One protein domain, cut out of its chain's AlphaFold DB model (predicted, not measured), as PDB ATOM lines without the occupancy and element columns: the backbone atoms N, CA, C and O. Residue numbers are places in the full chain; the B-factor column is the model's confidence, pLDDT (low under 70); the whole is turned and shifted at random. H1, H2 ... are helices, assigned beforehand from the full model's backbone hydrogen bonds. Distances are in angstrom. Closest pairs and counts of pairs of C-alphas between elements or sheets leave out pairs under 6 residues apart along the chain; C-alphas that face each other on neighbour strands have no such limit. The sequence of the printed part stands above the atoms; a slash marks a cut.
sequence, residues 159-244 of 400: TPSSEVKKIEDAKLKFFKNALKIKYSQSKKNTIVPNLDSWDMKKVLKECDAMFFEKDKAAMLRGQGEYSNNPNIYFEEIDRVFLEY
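This is residues 159 to 244 of the 400 residues of an uncharacterized protein of Rickettsiales bacterium (UniProt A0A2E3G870). One long helix, H1, runs along the longest axis, and the shorter H4 comes back beside its first half in the opposite direction, while H2 packs on a different side of H1, about its later part. H3 is a short helix near that later part, and residues 186 to 199 form a long loop that leads from the last residue of H1 to H2. The printed part has 86 residues with four named helices, in the order H1, H2, H3, H4, and no named strand; the class is all helix. It is compact, with a radius of gyration of the C-alphas of 13.7 A, yet elongated in outline, spanning 45 by 27 by 20 A.

Begin at Thr 159 and go two residues on to C-alpha 161 at (42.419, -42.925, -44.869), where H1, residues 161 to 185, begins. It runs 36.7 A to C-alpha 185 at (9.460, -30.222, -34.874). After residues 186 to 199 look for H2, residues 200 to 210, which is 15.2 A long. H3, residues 213 to 220, follows and spans 10.9 A. Last comes H4, residues 232 to 244, which runs 17.7 A and ends at C-alpha 244 at (38.710, -54.162, -44.384).

Start from H1, the longest helix. H4 touches it with the C-alphas of Lys 171 and Tyr 233 closest, 4.8 A apart; H1 touches H4 with residues 163 to 174 alone. The two run opposite ways at a shallow tilt of 18 degrees. H2 touches H1 along residues 172 to 182 of H1 alone, and the closest C-alphas are those of Leu 172 and Met 200, 5.9 A apart. These two run the same way at a steep tilt of 37 degrees, only just more than shallow. H3 is close to H1 but not clearly touching, with the C-alphas of Ala 178 and Met 219 closest at 6.8 A, at a steep tilt of 54 degrees, opposite ways. H2 and H3 are only just apart, their closest C-alphas 8.5 A from each other. H2 and H4 are apart, as are H3 and H4. In H1, H2, H3 and H4 every O i to N i+4 pair is within hydrogen-bond range.

The two C-alphas farthest apart are those of Lys 188 and Tyr 244, at 44.7 A, while the first and last printed C-alphas, of Thr 159 and Tyr 244, are 5.8 A apart. The printed part has no cut. The links H1 to H2, of 14 residues, and H3 to H4, of 11 residues, are long; H2 to H3 is tight, with 2 residues. Look in the B-factor column for pLDDT: the mean of the printed part is 92.3, and residues 187 to 191, in the long stretch after H1, are under 70.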
ATOM      1  N   THR A 159      42.428 -49.814 -42.479       95.12
ATOM      2  CA  THR A 159      41.525 -49.148 -43.416       95.12
ATOM      3  C   THR A 159      42.216 -47.932 -44.036       95.12
ATOM      4  O   THR A 159      42.720 -47.091 -43.292       95.12
ATOM      5  N   PRO A 160      42.201 -47.772 -45.374       97.12
ATOM      6  CA  PRO A 160      42.726 -46.580 -46.030       97.12
ATOM      7  C   PRO A 160      42.095 -45.291 -45.492       97.12
ATOM      8  O   PRO A 160      40.887 -45.229 -45.254       97.12
ATOM      9  N   SER A 161      42.887 -44.224 -45.379       96.75
ATOM     10  CA  SER A 161      42.419 -42.925 -44.869       96.75
ATOM     11  C   SER A 161      41.216 -42.365 -45.637       96.75
ATOM     12  O   SER A 161      40.363 -41.709 -45.042       96.75
ATOM     13  N   SER A 162      41.109 -42.648 -46.939       97.50
ATOM     14  CA  SER A 162      39.961 -42.261 -47.771       97.50
ATOM     15  C   SER A 162      38.654 -42.930 -47.337       97.50
ATOM     16  O   SER A 162      37.599 -42.307 -47.381       97.50
ATOM     17  N   GLU A 163      38.713 -44.174 -46.875       98.12
ATOM     18  CA  GLU A 163      37.551 -44.930 -46.407       98.12
ATOM     19  C   GLU A 163      37.181 -44.533 -44.975       98.12
ATOM     20  O   GLU A 163      36.003 -44.406 -44.656       98.12
ATOM     21  N   VAL A 164      38.174 -44.231 -44.130       96.81
ATOM     22  CA  VAL A 164      37.932 -43.628 -42.808       96.81
ATOM     23  C   VAL A 164      37.263 -42.258 -42.955       96.81
ATOM     24  O   VAL A 164      36.344 -41.939 -42.207       96.81
ATOM     25  N   LYS A 165      37.666 -41.461 -43.951       97.06
ATOM     26  CA  LYS A 165      37.028 -40.171 -44.237       97.06
ATOM     27  C   LYS A 165      35.543 -40.331 -44.581       97.06
ATOM     28  O   LYS A 165      34.738 -39.569 -44.062       97.06
ATOM     29  N   LYS A 166      35.161 -41.350 -45.361       98.19
ATOM     30  CA  LYS A 166      33.743 -41.623 -45.667       98.19
ATOM     31  C   LYS A 166      32.916 -41.883 -44.407       98.19
ATOM     32  O   LYS A 166      31.784 -41.414 -44.325       98.19
ATOM     33  N   ILE A 167      33.488 -42.563 -43.411       97.62
ATOM     34  CA  ILE A 167      32.837 -42.771 -42.111       97.62
ATOM     35  C   ILE A 167      32.586 -41.430 -41.405       97.62
ATOM     36  O   ILE A 167      31.482 -41.192 -40.917       97.62
ATOM     37  N   GLU A 168      33.583 -40.545 -41.357       96.12
ATOM     38  CA  GLU A 168      33.449 -39.229 -40.713       96.12
ATOM     39  C   GLU A 168      32.501 -38.290 -41.486       96.12
ATOM     40  O   GLU A 168      31.694 -37.585 -40.876       96.12
ATOM     41  N   ASP A 169      32.508 -38.338 -42.819       97.06
ATOM     42  CA  ASP A 169      31.572 -37.586 -43.663       97.06
ATOM     43  C   ASP A 169      30.126 -38.078 -43.452       97.06
ATOM     44  O   ASP A 169      29.201 -37.275 -43.266       97.06
ATOM     45  N   ALA A 170      29.919 -39.401 -43.399       97.94
ATOM     46  CA  ALA A 170      28.626 -40.012 -43.090       97.94
ATOM     47  C   ALA A 170      28.149 -39.642 -41.679       97.94
ATOM     48  O   ALA A 170      26.972 -39.330 -41.489       97.94
ATOM     49  N   LYS A 171      29.064 -39.609 -40.701       97.50
ATOM     50  CA  LYS A 171      28.799 -39.155 -39.331       97.50
ATOM     51  C   LYS A 171      28.272 -37.726 -39.314       97.50
ATOM     52  O   LYS A 171      27.201 -37.473 -38.761       97.50
ATOM     53  N   LEU A 172      28.997 -36.797 -39.936       96.69
ATOM     54  CA  LEU A 172      28.616 -35.388 -39.961       96.69
ATOM     55  C   LEU A 172      27.252 -35.197 -40.630       96.69
ATOM     56  O   LEU A 172      26.379 -34.528 -40.071       96.69
ATOM     57  N   LYS A 173      27.046 -35.824 -41.794       97.19
ATOM     58  CA  LYS A 173      25.787 -35.750 -42.543       97.19
ATOM     59  C   LYS A 173      24.610 -36.303 -41.740       97.19
ATOM     60  O   LYS A 173      23.580 -35.638 -41.635       97.19
ATOM     61  N   PHE A 174      24.772 -37.480 -41.136       97.88
ATOM     62  CA  PHE A 174      23.735 -38.129 -40.335       97.88
ATOM     63  C   PHE A 174      23.265 -37.248 -39.170       97.88
ATOM     64  O   PHE A 174      22.064 -37.008 -39.022       97.88
ATOM     65  N   PHE A 175      24.201 -36.724 -38.371       97.62
ATOM     66  CA  PHE A 175      23.858 -35.918 -37.198       97.62
ATOM     67  C   PHE A 175      23.315 -34.531 -37.562       97.62
ATOM     68  O   PHE A 175      22.384 -34.061 -36.910       97.62
ATOM     69  N   LYS A 176      23.813 -33.892 -38.634       96.75
ATOM     70  CA  LYS A 176      23.210 -32.647 -39.140       96.75
ATOM     71  C   LYS A 176      21.755 -32.868 -39.550       96.75
ATOM     72  O   LYS A 176      20.895 -32.083 -39.165       96.75
ATOM     73  N   ASN A 177      21.461 -33.943 -40.278       95.94
ATOM     74  CA  ASN A 177      20.093 -34.254 -40.692       95.94
ATOM     75  C   ASN A 177      19.179 -34.588 -39.506       95.94
ATOM     76  O   ASN A 177      18.033 -34.144 -39.481       95.94
ATOM     77  N   ALA A 178      19.691 -35.304 -38.501       96.06
ATOM     78  CA  ALA A 178      18.948 -35.568 -37.274       96.06
ATOM     79  C   ALA A 178      18.558 -34.260 -36.564       96.06
ATOM     80  O   ALA A 178      17.396 -34.087 -36.196       96.06
ATOM     81  N   LEU A 179      19.497 -33.313 -36.433       95.31
ATOM     82  CA  LEU A 179      19.212 -31.988 -35.878       95.31
ATOM     83  C   LEU A 179      18.202 -31.212 -36.728       95.31
ATOM     84  O   LEU A 179      17.284 -30.634 -36.154       95.31
ATOM     85  N   LYS A 180      18.317 -31.224 -38.068       93.69
ATOM     86  CA  LYS A 180      17.340 -30.571 -38.968       93.69
ATOM     87  C   LYS A 180      15.917 -31.039 -38.651       93.69
ATOM     88  O   LYS A 180      15.056 -30.205 -38.391       93.69
ATOM     89  N   ILE A 181      15.701 -32.356 -38.573       93.38
ATOM     90  CA  ILE A 181      14.400 -32.948 -38.213       93.38
ATOM     91  C   ILE A 181      13.949 -32.466 -36.827       93.38
ATOM     92  O   ILE A 181      12.833 -31.969 -36.680       93.38
ATOM     93  N   LYS A 182      14.833 -32.547 -35.826       92.69
ATOM     94  CA  LYS A 182      14.512 -32.185 -34.440       92.69
ATOM     95  C   LYS A 182      14.123 -30.712 -34.281       92.69
ATOM     96  O   LYS A 182      13.186 -30.398 -33.548       92.69
ATOM     97  N   TYR A 183      14.822 -29.802 -34.962       91.50
ATOM     98  CA  TYR A 183      14.500 -28.374 -34.943       91.50
ATOM     99  C   TYR A 183      13.174 -28.080 -35.640       91.50
ATOM    100  O   TYR A 183      12.369 -27.347 -35.074       91.50
ATOM    101  N   SER A 184      12.903 -28.685 -36.801       86.50
ATOM    102  CA  SER A 184      11.642 -28.487 -37.534       86.50
ATOM    103  C   SER A 184      10.397 -28.909 -36.747       86.50
ATOM    104  O   SER A 184       9.303 -28.427 -37.022       86.50
ATOM    105  N   GLN A 185      10.546 -29.789 -35.758       82.06
ATOM    106  CA  GLN A 185       9.460 -30.222 -34.874       82.06
ATOM    107  C   GLN A 185       9.337 -29.380 -33.599       82.06
ATOM    108  O   GLN A 185       8.311 -29.418 -32.913       82.06
ATOM    109  N   SER A 186      10.385 -28.637 -33.236       75.44
ATOM    110  CA  SER A 186      10.408 -27.864 -32.002       75.44
ATOM    111  C   SER A 186       9.563 -26.604 -32.152       75.44
ATOM    112  O   SER A 186      10.001 -25.608 -32.720       75.44
ATOM    113  N   LYS A 187       8.374 -26.598 -31.536       63.06
ATOM    114  CA  LYS A 187       7.502 -25.410 -31.455       63.06
ATOM    115  C   LYS A 187       8.167 -24.190 -30.792       63.06
ATOM    116  O   LYS A 187       7.656 -23.086 -30.920       63.06
ATOM    117  N   LYS A 188       9.280 -24.385 -30.067       58.38
ATOM    118  CA  LYS A 188      10.058 -23.315 -29.415       58.38
ATOM    119  C   LYS A 188      11.128 -22.693 -30.319       58.38
ATOM    120  O   LYS A 188      11.585 -21.599 -30.012       58.38
ATOM    121  N   ASN A 189      11.525 -23.362 -31.402       58.78
ATOM    122  CA  ASN A 189      12.585 -22.889 -32.289       58.78
ATOM    123  C   ASN A 189      11.984 -22.527 -33.647       58.78
ATOM    124  O   ASN A 189      11.923 -23.350 -34.555       58.78
ATOM    125  N   THR A 190      11.555 -21.274 -33.794       59.28
ATOM    126  CA  THR A 190      11.041 -20.720 -35.058       59.28
ATOM    127  C   THR A 190      12.106 -20.606 -36.152       59.28
ATOM    128  O   THR A 190      11.762 -20.413 -37.313       59.28
ATOM    129  N   ILE A 191      13.393 -20.750 -35.811       69.75
ATOM    130  CA  ILE A 191      14.516 -20.660 -36.749       69.75
ATOM    131  C   ILE A 191      15.344 -21.942 -36.663       69.75
ATOM    132  O   ILE A 191      15.936 -22.246 -35.625       69.75
ATOM    133  N   VAL A 192      15.417 -22.679 -37.773       76.75
ATOM    134  CA  VAL A 192      16.373 -23.781 -37.936       76.75
ATOM    135  C   VAL A 192      17.764 -23.164 -38.123       76.75
ATOM    136  O   VAL A 192      17.948 -22.381 -39.059       76.75
ATOM    137  N   PRO A 193      18.758 -23.478 -37.272       82.81
ATOM    138  CA  PRO A 193      20.109 -22.955 -37.444       82.81
ATOM    139  C   PRO A 193      20.703 -23.349 -38.800       82.81
ATOM    140  O   PRO A 193      20.421 -24.430 -39.324       82.81
ATOM    141  N   ASN A 194      21.605 -22.526 -39.344       87.44
ATOM    142  CA  ASN A 194      22.412 -22.923 -40.498       87.44
ATOM    143  C   ASN A 194      23.456 -23.973 -40.073       87.44
ATOM    144  O   ASN A 194      24.614 -23.655 -39.785       87.44
ATOM    145  N   LEU A 195      23.025 -25.234 -40.017       90.00
ATOM    146  CA  LEU A 195      23.837 -26.377 -39.596       90.00
ATOM    147  C   LEU A 195      24.981 -26.686 -40.567       90.00
ATOM    148  O   LEU A 195      25.944 -27.351 -40.183       90.00
ATOM    149  N   ASP A 196      24.924 -26.210 -41.810       87.62
ATOM    150  CA  ASP A 196      25.971 -26.477 -42.796       87.62
ATOM    151  C   ASP A 196      27.282 -25.778 -42.393       87.62
ATOM    152  O   ASP A 196      28.347 -26.376 -42.534       87.62
ATOM    153  N   SER A 197      27.191 -24.625 -41.715       90.75
ATOM    154  CA  SER A 197      28.330 -23.904 -41.120       90.75
ATOM    155  C   SER A 197      28.966 -24.579 -39.892       90.75
ATOM    156  O   SER A 197      30.024 -24.151 -39.433       90.75
ATOM    157  N   TRP A 198      28.334 -25.604 -39.308       94.06
ATOM    158  CA  TRP A 198      28.817 -26.214 -38.067       94.06
ATOM    159  C   TRP A 198      29.824 -27.334 -38.329       94.06
ATOM    160  O   TRP A 198      29.620 -28.186 -39.201       94.06
ATOM    161  N   ASP A 199      30.874 -27.366 -37.507       94.12
ATOM    162  CA  ASP A 199      31.808 -28.484 -37.430       94.12
ATOM    163  C   ASP A 199      31.219 -29.674 -36.647       94.12
ATOM    164  O   ASP A 199      30.166 -29.587 -36.003       94.12
ATOM    165  N   MET A 200      31.911 -30.815 -36.687       94.75
ATOM    166  CA  MET A 200      31.469 -32.037 -36.007       94.75
ATOM    167  C   MET A 200      31.330 -31.845 -34.491       94.75
ATOM    168  O   MET A 200      30.407 -32.385 -33.884       94.75
ATOM    169  N   LYS A 201      32.229 -31.079 -33.861       95.62
ATOM    170  CA  LYS A 201      32.238 -30.883 -32.405       95.62
ATOM    171  C   LYS A 201      30.980 -30.147 -31.953       95.62
ATOM    172  O   LYS A 201      30.334 -30.574 -30.996       95.62
ATOM    173  N   LYS A 202      30.611 -29.077 -32.659       95.62
ATOM    174  CA  LYS A 202      29.403 -28.298 -32.394       95.62
ATOM    175  C   LYS A 202      28.143 -29.118 -32.666       95.62
ATOM    176  O   LYS A 202      27.260 -29.149 -31.815       95.62
ATOM    177  N   VAL A 203      28.100 -29.846 -33.787       96.62
ATOM    178  CA  VAL A 203      26.987 -30.754 -34.121       96.62
ATOM    179  C   VAL A 203      26.769 -31.798 -33.024       96.62
ATOM    180  O   VAL A 203      25.643 -31.971 -32.570       96.62
ATOM    181  N   LEU A 204      27.826 -32.472 -32.557       96.06
ATOM    182  CA  LEU A 204      27.691 -33.498 -31.517       96.06
ATOM    183  C   LEU A 204      27.284 -32.923 -30.165       96.06
ATOM    184  O   LEU A 204      26.494 -33.559 -29.475       96.06
ATOM    185  N   LYS A 205      27.805 -31.748 -29.788       95.81
ATOM    186  CA  LYS A 205      27.413 -31.080 -28.540       95.81
ATOM    187  C   LYS A 205      25.917 -30.772 -28.537       95.81
ATOM    188  O   LYS A 205      25.248 -31.056 -27.550       95.81
ATOM    189  N   GLU A 206      25.399 -30.249 -29.645       95.38
ATOM    190  CA  GLU A 206      23.969 -29.969 -29.780       95.38
ATOM    191  C   GLU A 206      23.143 -31.257 -29.791       95.38
ATOM    192  O   GLU A 206      22.141 -31.359 -29.093       95.38
ATOM    193  N   CYS A 207      23.591 -32.288 -30.516       95.00
ATOM    194  CA  CYS A 207      22.910 -33.580 -30.508       95.00
ATOM    195  C   CYS A 207      22.819 -34.157 -29.091       95.00
ATOM    196  O   CYS A 207      21.770 -34.647 -28.687       95.00
ATOM    197  N   ASP A 208      23.905 -34.103 -28.324       94.31
ATOM    198  CA  ASP A 208      23.913 -34.622 -26.958       94.31
ATOM    199  C   ASP A 208      22.996 -33.829 -26.019       94.31
ATOM    200  O   ASP A 208      22.485 -34.393 -25.060       94.31
ATOM    201  N   ALA A 209      22.754 -32.549 -26.318       93.00
ATOM    202  CA  ALA A 209      21.826 -31.690 -25.589       93.00
ATOM    203  C   ALA A 209      20.357 -31.838 -26.028       93.00
ATOM    204  O   ALA A 209      19.467 -31.415 -25.296       93.00
ATOM    205  N   MET A 210      20.083 -32.396 -27.212       92.56
ATOM    206  CA  MET A 210      18.723 -32.508 -27.760       92.56
ATOM    207  C   MET A 210      18.164 -33.935 -27.758       92.56
ATOM    208  O   MET A 210      16.945 -34.103 -27.696       92.56
ATOM    209  N   PHE A 211      19.023 -34.956 -27.843       93.50
ATOM    210  CA  PHE A 211      18.615 -36.357 -27.962       93.50
ATOM    211  C   PHE A 211      18.948 -37.143 -26.693       93.50
ATOM    212  O   PHE A 211      20.101 -37.503 -26.445       93.50
ATOM    213  N   PHE A 212      17.911 -37.534 -25.951       90.25
ATOM    214  CA  PHE A 212      18.039 -38.331 -24.730       90.25
ATOM    215  C   PHE A 212      17.208 -39.611 -24.799       90.25
ATOM    216  O   PHE A 212      16.215 -39.690 -25.526       90.25
ATOM    217  N   GLU A 213      17.621 -40.622 -24.034       88.44
ATOM    218  CA  GLU A 213      16.861 -41.854 -23.795       88.44
ATOM    219  C   GLU A 213      16.237 -42.469 -25.069       88.44
ATOM    220  O   GLU A 213      16.940 -42.846 -26.013       88.44
ATOM    221  N   LYS A 214      14.902 -42.578 -25.109       90.50
ATOM    222  CA  LYS A 214      14.148 -43.208 -26.201       90.50
ATOM    223  C   LYS A 214      14.271 -42.450 -27.523       90.50
ATOM    224  O   LYS A 214      14.328 -43.092 -28.568       90.50
ATOM    225  N   ASP A 215      14.342 -41.124 -27.479       92.56
ATOM    226  CA  ASP A 215      14.465 -40.281 -28.672       92.56
ATOM    227  C   ASP A 215      15.834 -40.472 -29.331       92.56
ATOM    228  O   ASP A 215      15.933 -40.748 -30.526       92.56
ATOM    229  N   LYS A 216      16.897 -40.497 -28.518       94.19
ATOM    230  CA  LYS A 216      18.244 -40.870 -28.970       94.19
ATOM    231  C   LYS A 216      18.270 -42.250 -29.622       94.19
ATOM    232  O   LYS A 216      18.891 -42.429 -30.670       94.19
ATOM    233  N   ALA A 217      17.595 -43.229 -29.023       93.56
ATOM    234  CA  ALA A 217      17.515 -44.577 -29.579       93.56
ATOM    235  C   ALA A 217      16.690 -44.646 -30.877       93.56
ATOM    236  O   ALA A 217      16.997 -45.469 -31.739       93.56
ATOM    237  N   ALA A 218      15.645 -43.830 -31.032       94.06
ATOM    238  CA  ALA A 218      14.871 -43.735 -32.271       94.06
ATOM    239  C   ALA A 218      15.688 -43.077 -33.394       94.06
ATOM    240  O   ALA A 218      15.777 -43.640 -34.485       94.06
ATOM    241  N   MET A 219      16.364 -41.965 -33.090       95.88
ATOM    242  CA  MET A 219      17.250 -41.246 -34.009       95.88
ATOM    243  C   MET A 219      18.388 -42.139 -34.511       95.88
ATOM    244  O   MET A 219      18.553 -42.309 -35.716       95.88
ATOM    245  N   LEU A 220      19.108 -42.816 -33.609       96.50
ATOM    246  CA  LEU A 220      20.205 -43.717 -33.984       96.50
ATOM    247  C   LEU A 220      19.749 -44.955 -34.774       96.50
ATOM    248  O   LEU A 220      20.585 -45.620 -35.382       96.50
ATOM    249  N   ARG A 221      18.457 -45.292 -34.759       95.50
ATOM    250  CA  ARG A 221      17.892 -46.380 -35.571       95.50
ATOM    251  C   ARG A 221      17.264 -45.893 -36.876       95.50
ATOM    252  O   ARG A 221      16.813 -46.725 -37.652       95.50
ATOM    253  N   GLY A 222      17.186 -44.579 -37.108       93.69
ATOM    254  CA  GLY A 222      16.427 -44.022 -38.230       93.69
ATOM    255  C   GLY A 222      14.970 -44.490 -38.205       93.69
ATOM    256  O   GLY A 222      14.469 -45.017 -39.192       93.69
ATOM    257  N   GLN A 223      14.311 -44.416 -37.043       90.19
ATOM    258  CA  GLN A 223      12.946 -44.917 -36.852       90.19
ATOM    259  C   GLN A 223      11.987 -43.839 -36.364       90.19
ATOM    260  O   GLN A 223      12.396 -42.809 -35.829       90.19
ATOM    261  N   GLY A 224      10.690 -44.115 -36.535       89.81
ATOM    262  CA  GLY A 224       9.624 -43.169 -36.231       89.81
ATOM    263  C   GLY A 224       9.781 -41.921 -37.088       89.81
ATOM    264  O   GLY A 224       9.872 -42.001 -38.314       89.81
ATOM    265  N   GLU A 225       9.885 -40.780 -36.426       91.31
ATOM    266  CA  GLU A 225      10.059 -39.473 -37.057       91.31
ATOM    267  C   GLU A 225      11.386 -39.338 -37.825       91.31
ATOM    268  O   GLU A 225      11.482 -38.554 -38.766       91.31
ATOM    269  N   TYR A 226      12.393 -40.153 -37.494       94.12
ATOM    270  CA  TYR A 226      13.694 -40.165 -38.171       94.12
ATOM    271  C   TYR A 226      13.777 -41.187 -39.312       94.12
ATOM    272  O   TYR A 226      14.867 -41.458 -39.808       94.12
ATOM    273  N   SER A 227      12.653 -41.771 -39.740       92.69
ATOM    274  CA  SER A 227      12.604 -42.776 -40.820       92.69
ATOM    275  C   SER A 227      13.195 -42.298 -42.150       92.69
ATOM    276  O   SER A 227      13.801 -43.090 -42.868       92.69
ATOM    277  N   ASN A 228      13.110 -40.997 -42.435       92.56
ATOM    278  CA  ASN A 228      13.716 -40.373 -43.617       92.56
ATOM    279  C   ASN A 228      15.209 -40.028 -43.444       92.56
ATOM    280  O   ASN A 228      15.826 -39.483 -44.357       92.56
ATOM    281  N   ASN A 229      15.803 -40.326 -42.286       95.50
ATOM    282  CA  ASN A 229      17.228 -40.157 -42.006       95.50
ATOM    283  C   ASN A 229      17.823 -41.477 -41.482       95.50
ATOM    284  O   ASN A 229      18.123 -41.585 -40.287       95.50
ATOM    285  N   PRO A 230      17.976 -42.500 -42.346       94.00
ATOM    286  CA  PRO A 230      18.607 -43.753 -41.951       94.00
ATOM    287  C   PRO A 230      20.023 -43.505 -41.418       94.00
ATOM    288  O   PRO A 230      20.698 -42.545 -41.800       94.00
ATOM    289  N   ASN A 231      20.488 -44.381 -40.527       96.88
ATOM    290  CA  ASN A 231      21.796 -44.231 -39.893       96.88
ATOM    291  C   ASN A 231      22.942 -44.654 -40.828       96.88
ATOM    292  O   ASN A 231      23.581 -45.690 -40.636       96.88
ATOM    293  N   ILE A 232      23.219 -43.796 -41.811       97.81
ATOM    294  CA  ILE A 232      24.304 -43.952 -42.790       97.81
ATOM    295  C   ILE A 232      25.689 -44.013 -42.134       97.81
ATOM    296  O   ILE A 232      26.623 -44.568 -42.697       97.81
ATOM    297  N   TYR A 233      25.841 -43.468 -40.924       97.81
ATOM    298  CA  TYR A 233      27.096 -43.543 -40.182       97.81
ATOM    299  C   TYR A 233      27.383 -44.974 -39.715       97.81
ATOM    300  O   TYR A 233      28.482 -45.492 -39.900       97.81
ATOM    301  N   PHE A 234      26.386 -45.636 -39.129       98.00
ATOM    302  CA  PHE A 234      26.505 -47.029 -38.703       98.00
ATOM    303  C   PHE A 234      26.575 -47.990 -39.890       98.00
ATOM    304  O   PHE A 234      27.281 -48.993 -39.808       98.00
ATOM    305  N   GLU A 235      25.882 -47.675 -40.982       98.19
ATOM    306  CA  GLU A 235      25.998 -48.403 -42.247       98.19
ATOM    307  C   GLU A 235      27.425 -48.339 -42.809       98.19
ATOM    308  O   GLU A 235      27.993 -49.362 -43.188       98.19
ATOM    309  N   GLU A 236      28.058 -47.168 -42.777       98.38
ATOM    310  CA  GLU A 236      29.420 -47.009 -43.282       98.38
ATOM    311  C   GLU A 236      30.466 -47.675 -42.374       98.38
ATOM    312  O   GLU A 236      31.417 -48.285 -42.870       98.38
ATOM    313  N   ILE A 237      30.265 -47.650 -41.046       98.19
ATOM    314  CA  ILE A 237      31.064 -48.459 -40.107       98.19
ATOM    315  C   ILE A 237      30.942 -49.948 -40.450       98.19
ATOM    316  O   ILE A 237      31.959 -50.635 -40.493       98.19
ATOM    317  N   ASP A 238      29.727 -50.450 -40.685       98.50
ATOM    318  CA  ASP A 238      29.475 -51.853 -41.036       98.50
ATOM    319  C   ASP A 238      30.190 -52.255 -42.326       98.50
ATOM    320  O   ASP A 238      30.940 -53.237 -42.341       98.50
ATOM    321  N   ARG A 239      30.038 -51.443 -43.378       98.19
ATOM    322  CA  ARG A 239      30.697 -51.653 -44.668       98.19
ATOM    323  C   ARG A 239      32.213 -51.731 -44.511       98.19
ATOM    324  O   ARG A 239      32.828 -52.697 -44.962       98.19
ATOM    325  N   VAL A 240      32.816 -50.730 -43.869       98.12
ATOM    326  CA  VAL A 240      34.271 -50.665 -43.682       98.12
ATOM    327  C   VAL A 240      34.764 -51.813 -42.809       98.12
ATOM    328  O   VAL A 240      35.760 -52.452 -43.146       98.12
ATOM    329  N   PHE A 241      34.073 -52.105 -41.708       97.88
ATOM    330  CA  PHE A 241      34.488 -53.146 -40.779       97.88
ATOM    331  C   PHE A 241      34.479 -54.526 -41.442       97.88
ATOM    332  O   PHE A 241      35.478 -55.243 -41.385       97.88
ATOM    333  N   LEU A 242      33.400 -54.882 -42.143       98.12
ATOM    334  CA  LEU A 242      33.307 -56.167 -42.833       98.12
ATOM    335  C   LEU A 242      34.275 -56.271 -44.015       98.12
ATOM    336  O   LEU A 242      34.841 -57.335 -44.238       98.12
ATOM    337  N   GLU A 243      34.495 -55.193 -44.765       98.12
ATOM    338  CA  GLU A 243      35.375 -55.227 -45.934       98.12
ATOM    339  C   GLU A 243      36.856 -55.259 -45.541       98.12
ATOM    340  O   GLU A 243      37.606 -56.139 -45.966       98.12
ATOM    341  N   TYR A 244      37.293 -54.325 -44.698       97.56
ATOM    342  CA  TYR A 244      38.710 -54.162 -44.384       97.56
ATOM    343  C   TYR A 244      39.168 -55.067 -43.247       97.56
ATOM    344  O   TYR A 244      40.222 -55.683 -43.369       97.56
TER     345      TYR A 244